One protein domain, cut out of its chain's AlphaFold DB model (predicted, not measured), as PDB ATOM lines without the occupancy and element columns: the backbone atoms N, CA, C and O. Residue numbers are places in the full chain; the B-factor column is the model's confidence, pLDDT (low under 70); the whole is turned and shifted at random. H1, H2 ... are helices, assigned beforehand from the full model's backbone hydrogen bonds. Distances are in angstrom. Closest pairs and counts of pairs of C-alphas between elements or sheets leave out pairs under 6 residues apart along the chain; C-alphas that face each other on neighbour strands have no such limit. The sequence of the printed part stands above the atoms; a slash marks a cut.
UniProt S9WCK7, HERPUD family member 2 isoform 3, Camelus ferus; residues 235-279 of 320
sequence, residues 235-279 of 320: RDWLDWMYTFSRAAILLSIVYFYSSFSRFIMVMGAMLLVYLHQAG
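This is residues 235 to 279 of the 320 residues of the protein "HERPUD family member 2 isoform 3" of Camelus ferus (UniProt S9WCK7). Two long helices, H1 and then H2, meet near their ends as a narrow V, with the tight turn between them at its corner and the two arms spreading apart from there. The printed part has 45 residues with two named helices and no named strand; its class is all helix. It is loose, with a radius of gyration of the C-alphas of 12.4 A, and flat, spanning 35 by 27 by 7 A.

Find C-alpha 235 at (-140.957, 29.612, -14.965); from there H1, residues 235 to 257, runs 32.3 A to C-alpha 257. Go on to C-alpha 260 at (-113.185, 47.960, -14.074), where H2, residues 260 to 277, begins; it runs 25.7 A to C-alpha 277 at (-117.982, 22.861, -11.095).

Look at Tyr 255 and Phe 263, whose C-alphas, 6.4 A apart, are the closest of H1 and H2. The helices are close but not clearly touching, with 2 pairs of C-alphas within 8 A. They run opposite ways at a shallow tilt of 33 degrees, only just short of steep. In H1 and H2 every O i to N i+4 pair is within hydrogen-bond range.

The C-alphas of Arg 235 and Ser 259, the two farthest apart, are 35.2 A apart. The printed part has no cut, and the link from H1 to H2 is tight. In the B-factor column, pLDDT is under 70 at residue 235, residues 256 to 258, residue 261 and residues 277 to 279.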
ATOM      1  N   ARG A 235    -141.530  28.932 -16.127       63.72
ATOM      2  CA  ARG A 235    -140.957  29.612 -14.965       63.72
ATOM      3  C   ARG A 235    -139.451  29.705 -15.076       63.72
ATOM      4  O   ARG A 235    -138.919  30.762 -14.781       63.72
ATOM      5  N   ASP A 236    -138.794  28.672 -15.579       76.88
ATOM      6  CA  ASP A 236    -137.347  28.589 -15.670       76.88
ATOM      7  C   ASP A 236    -136.790  29.583 -16.680       76.88
ATOM      8  O   ASP A 236    -135.782  30.204 -16.385       76.88
ATOM      9  N   TRP A 237    -137.430  29.841 -17.832       82.25
ATOM     10  CA  TRP A 237    -136.904  30.874 -18.744       82.25
ATOM     11  C   TRP A 237    -137.058  32.285 -18.167       82.25
ATOM     12  O   TRP A 237    -136.156  33.112 -18.310       82.25
ATOM     13  N   LEU A 238    -138.185  32.562 -17.507       77.19
ATOM     14  CA  LEU A 238    -138.464  33.853 -16.881       77.19
ATOM     15  C   LEU A 238    -137.598  34.061 -15.646       77.19
ATOM     16  O   LEU A 238    -137.070  35.152 -15.482       77.19
ATOM     17  N   ASP A 239    -137.411  33.036 -14.819       79.94
ATOM     18  CA  ASP A 239    -136.594  33.069 -13.609       79.94
ATOM     19  C   ASP A 239    -135.098  33.035 -13.936       79.94
ATOM     20  O   ASP A 239    -134.301  33.708 -13.287       79.94
ATOM     21  N   TRP A 240    -134.710  32.372 -15.027       81.12
ATOM     22  CA  TRP A 240    -133.363  32.450 -15.583       81.12
ATOM     23  C   TRP A 240    -133.070  33.856 -16.102       81.12
ATOM     24  O   TRP A 240    -132.068  34.453 -15.713       81.12
ATOM     25  N   MET A 241    -133.971  34.443 -16.896       80.44
ATOM     26  CA  MET A 241    -133.839  35.828 -17.366       80.44
ATOM     27  C   MET A 241    -133.951  36.846 -16.223       80.44
ATOM     28  O   MET A 241    -133.269  37.872 -16.234       80.44
ATOM     29  N   TYR A 242    -134.777  36.581 -15.214       82.62
ATOM     30  CA  TYR A 242    -134.970  37.441 -14.051       82.62
ATOM     31  C   TYR A 242    -133.757  37.396 -13.124       82.62
ATOM     32  O   TYR A 242    -133.227  38.442 -12.761       82.62
ATOM     33  N   THR A 243    -133.236  36.214 -12.819       81.88
ATOM     34  CA  THR A 243    -132.013  36.044 -12.030       81.88
ATOM     35  C   THR A 243    -130.805  36.596 -12.780       81.88
ATOM     36  O   THR A 243    -129.992  37.307 -12.186       81.88
ATOM     37  N   PHE A 244    -130.725  36.376 -14.095       85.38
ATOM     38  CA  PHE A 244    -129.697  36.966 -14.949       85.38
ATOM     39  C   PHE A 244    -129.781  38.496 -14.979       85.38
ATOM     40  O   PHE A 244    -128.770  39.172 -14.785       85.38
ATOM     41  N   SER A 245    -130.974  39.069 -15.155       87.62
ATOM     42  CA  SER A 245    -131.160  40.525 -15.143       87.62
ATOM     43  C   SER A 245    -130.863  41.132 -13.769       87.62
ATOM     44  O   SER A 245    -130.205  42.168 -13.683       87.62
ATOM     45  N   ARG A 246    -131.256  40.464 -12.678       84.50
ATOM     46  CA  ARG A 246    -130.957  40.872 -11.302       84.50
ATOM     47  C   ARG A 246    -129.457  40.840 -11.030       84.50
ATOM     48  O   ARG A 246    -128.928  41.789 -10.453       84.50
ATOM     49  N   ALA A 247    -128.766  39.802 -11.497       83.44
ATOM     50  CA  ALA A 247    -127.314  39.736 -11.456       83.44
ATOM     51  C   ALA A 247    -126.699  40.875 -12.276       83.44
ATOM     52  O   ALA A 247    -125.875  41.595 -11.735       83.44
ATOM     53  N   ALA A 248    -127.149  41.122 -13.510       80.19
ATOM     54  CA  ALA A 248    -126.639  42.182 -14.384       80.19
ATOM     55  C   ALA A 248    -126.834  43.605 -13.819       80.19
ATOM     56  O   ALA A 248    -125.988  44.475 -14.023       80.19
ATOM     57  N   ILE A 249    -127.916  43.855 -13.078       81.00
ATOM     58  CA  ILE A 249    -128.145  45.136 -12.392       81.00
ATOM     59  C   ILE A 249    -127.213  45.282 -11.185       81.00
ATOM     60  O   ILE A 249    -126.588  46.323 -11.009       81.00
ATOM     61  N   LEU A 250    -127.064  44.240 -10.362       80.06
ATOM     62  CA  LEU A 250    -126.101  44.263  -9.254       80.06
ATOM     63  C   LEU A 250    -124.671  44.437  -9.776       80.06
ATOM     64  O   LEU A 250    -123.881  45.203  -9.229       80.06
ATOM     65  N   LEU A 251    -124.379  43.783 -10.892       77.19
ATOM     66  CA  LEU A 251    -123.136  43.858 -11.634       77.19
ATOM     67  C   LEU A 251    -122.858  45.278 -12.147       77.19
ATOM     68  O   LEU A 251    -121.737  45.756 -12.017       77.19
ATOM     69  N   SER A 252    -123.868  45.968 -12.687       73.62
ATOM     70  CA  SER A 252    -123.725  47.339 -13.190       73.62
ATOM     71  C   SER A 252    -123.527  48.356 -12.062       73.62
ATOM     72  O   SER A 252    -122.736  49.288 -12.203       73.62
ATOM     73  N   ILE A 253    -124.171  48.145 -10.911       75.38
ATOM     74  CA  ILE A 253    -123.990  48.973  -9.712       75.38
ATOM     75  C   ILE A 253    -122.579  48.778  -9.141       75.38
ATOM     76  O   ILE A 253    -121.887  49.754  -8.852       75.38
ATOM     77  N   VAL A 254    -122.109  47.530  -9.031       73.25
ATOM     78  CA  VAL A 254    -120.738  47.221  -8.589       73.25
ATOM     79  C   VAL A 254    -119.703  47.727  -9.598       73.25
ATOM     80  O   VAL A 254    -118.667  48.239  -9.186       73.25
ATOM     81  N   TYR A 255    -119.989  47.665 -10.900       73.81
ATOM     82  CA  TYR A 255    -119.163  48.255 -11.959       73.81
ATOM     83  C   TYR A 255    -119.029  49.777 -11.805       73.81
ATOM     84  O   TYR A 255    -117.936  50.315 -11.956       73.81
ATOM     85  N   PHE A 256    -120.112  50.481 -11.463       65.88
ATOM     86  CA  PHE A 256    -120.070  51.929 -11.234       65.88
ATOM     87  C   PHE A 256    -119.290  52.315  -9.967       65.88
ATOM     88  O   PHE A 256    -118.750  53.417  -9.899       65.88
ATOM     89  N   TYR A 257    -119.211  51.417  -8.981       69.31
ATOM     90  CA  TYR A 257    -118.564  51.665  -7.688       69.31
ATOM     91  C   TYR A 257    -117.175  51.014  -7.520       69.31
ATOM     92  O   TYR A 257    -116.486  51.308  -6.544       69.31
ATOM     93  N   SER A 258    -116.712  50.159  -8.441       65.88
ATOM     94  CA  SER A 258    -115.396  49.498  -8.386       65.88
ATOM     95  C   SER A 258    -114.623  49.613  -9.698       65.88
ATOM     96  O   SER A 258    -115.178  49.574 -10.787       65.88
ATOM     97  N   SER A 259    -113.295  49.722  -9.603       71.69
ATOM     98  CA  SER A 259    -112.395  49.814 -10.759       71.69
ATOM     99  C   SER A 259    -112.612  48.634 -11.720       71.69
ATOM    100  O   SER A 259    -112.495  47.480 -11.305       71.69
ATOM    101  N   PHE A 260    -112.859  48.923 -13.005       70.56
ATOM    102  CA  PHE A 260    -113.185  47.960 -14.074       70.56
ATOM    103  C   PHE A 260    -112.375  46.651 -14.030       70.56
ATOM    104  O   PHE A 260    -112.929  45.558 -14.112       70.56
ATOM    105  N   SER A 261    -111.060  46.752 -13.825       69.75
ATOM    106  CA  SER A 261    -110.152  45.601 -13.752       69.75
ATOM    107  C   SER A 261    -110.438  44.662 -12.570       69.75
ATOM    108  O   SER A 261    -110.404  43.445 -12.736       69.75
ATOM    109  N   ARG A 262    -110.768  45.197 -11.386       78.12
ATOM    110  CA  ARG A 262    -111.056  44.392 -10.183       78.12
ATOM    111  C   ARG A 262    -112.384  43.666 -10.310       78.12
ATOM    112  O   ARG A 262    -112.514  42.520  -9.898       78.12
ATOM    113  N   PHE A 263    -113.341  44.332 -10.935       76.75
ATOM    114  CA  PHE A 263    -114.648  43.779 -11.224       76.75
ATOM    115  C   PHE A 263    -114.565  42.604 -12.224       76.75
ATOM    116  O   PHE A 263    -115.083  41.524 -11.940       76.75
ATOM    117  N   ILE A 264    -113.825  42.757 -13.331       79.44
ATOM    118  CA  ILE A 264    -113.600  41.671 -14.304       79.44
ATOM    119  C   ILE A 264    -112.812  40.508 -13.687       79.44
ATOM    120  O   ILE A 264    -113.127  39.354 -13.961       79.44
ATOM    121  N   MET A 265    -111.834  40.780 -12.816       78.50
ATOM    122  CA  MET A 265    -111.079  39.734 -12.110       78.50
ATOM    123  C   MET A 265    -111.975  38.879 -11.208       78.50
ATOM    124  O   MET A 265    -111.872  37.656 -11.228       78.50
ATOM    125  N   VAL A 266    -112.876  39.498 -10.440       79.00
ATOM    126  CA  VAL A 266    -113.771  38.774  -9.519       79.00
ATOM    127  C   VAL A 266    -114.854  38.010 -10.283       79.00
ATOM    128  O   VAL A 266    -115.099  36.843  -9.983       79.00
ATOM    129  N   MET A 267    -115.448  38.619 -11.313       81.31
ATOM    130  CA  MET A 267    -116.414  37.937 -12.180       81.31
ATOM    131  C   MET A 267    -115.779  36.794 -12.968       81.31
ATOM    132  O   MET A 267    -116.364  35.720 -13.058       81.31
ATOM    133  N   GLY A 268    -114.568  36.993 -13.485       82.62
ATOM    134  CA  GLY A 268    -113.796  35.956 -14.161       82.62
ATOM    135  C   GLY A 268    -113.416  34.811 -13.225       82.62
ATOM    136  O   GLY A 268    -113.532  33.656 -13.618       82.62
ATOM    137  N   ALA A 269    -113.034  35.103 -11.977       81.06
ATOM    138  CA  ALA A 269    -112.727  34.083 -10.975       81.06
ATOM    139  C   ALA A 269    -113.967  33.267 -10.571       81.06
ATOM    140  O   ALA A 269    -113.898  32.043 -10.497       81.06
ATOM    141  N   MET A 270    -115.114  33.918 -10.360       80.38
ATOM    142  CA  MET A 270    -116.369  33.238 -10.018       80.38
ATOM    143  C   MET A 270    -116.892  32.402 -11.200       80.38
ATOM    144  O   MET A 270    -117.295  31.255 -11.014       80.38
ATOM    145  N   LEU A 271    -116.761  32.918 -12.429       83.56
ATOM    146  CA  LEU A 271    -117.050  32.186 -13.663       83.56
ATOM    147  C   LEU A 271    -116.102  30.989 -13.861       83.56
ATOM    148  O   LEU A 271    -116.563  29.913 -14.216       83.56
ATOM    149  N   LEU A 272    -114.802  31.132 -13.581       83.12
ATOM    150  CA  LEU A 272    -113.824  30.033 -13.626       83.12
ATOM    151  C   LEU A 272    -114.164  28.914 -12.633       83.12
ATOM    152  O   LEU A 272    -114.087  27.743 -12.992       83.12
ATOM    153  N   VAL A 273    -114.579  29.260 -11.410       81.25
ATOM    154  CA  VAL A 273    -115.036  28.279 -10.410       81.25
ATOM    155  C   VAL A 273    -116.326  27.597 -10.861       81.25
ATOM    156  O   VAL A 273    -116.459  26.384 -10.720       81.25
ATOM    157  N   TYR A 274    -117.253  28.349 -11.451       79.25
ATOM    158  CA  TYR A 274    -118.481  27.791 -12.008       79.25
ATOM    159  C   TYR A 274    -118.199  26.836 -13.180       79.25
ATOM    160  O   TYR A 274    -118.740  25.736 -13.214       79.25
ATOM    161  N   LEU A 275    -117.287  27.188 -14.094       81.81
ATOM    162  CA  LEU A 275    -116.850  26.303 -15.183       81.81
ATOM    163  C   LEU A 275    -116.121  25.057 -14.660       81.81
ATOM    164  O   LEU A 275    -116.249  23.981 -15.245       81.81
ATOM    165  N   HIS A 276    -115.385  25.193 -13.556       73.62
ATOM    166  CA  HIS A 276    -114.759  24.066 -12.872       73.62
ATOM    167  C   HIS A 276    -115.808  23.126 -12.248       73.62
ATOM    168  O   HIS A 276    -115.685  21.912 -12.374       73.62
ATOM    169  N   GLN A 277    -116.868  23.661 -11.630       67.62
ATOM    170  CA  GLN A 277    -117.982  22.861 -11.095       67.62
ATOM    171  C   GLN A 277    -118.843  22.223 -12.192       67.62
ATOM    172  O   GLN A 277    -119.300  21.096 -12.032       67.62
ATOM    173  N   ALA A 278    -119.023  22.909 -13.322       69.62
ATOM    174  CA  ALA A 278    -119.772  22.415 -14.475       69.62
ATOM    175  C   ALA A 278    -119.040  21.303 -15.257       69.62
ATOM    176  O   ALA A 278    -119.580  20.789 -16.234       69.62
ATOM    177  N   GLY A 279    -117.820  20.922 -14.852       61.56
ATOM    178  CA  GLY A 279    -117.103  19.777 -15.420       61.56
ATOM    179  C   GLY A 279    -116.630  19.972 -16.864       61.56
ATOM    180  O   GLY A 279    -116.359  18.996 -17.557       61.56
TER     181      GLY A 279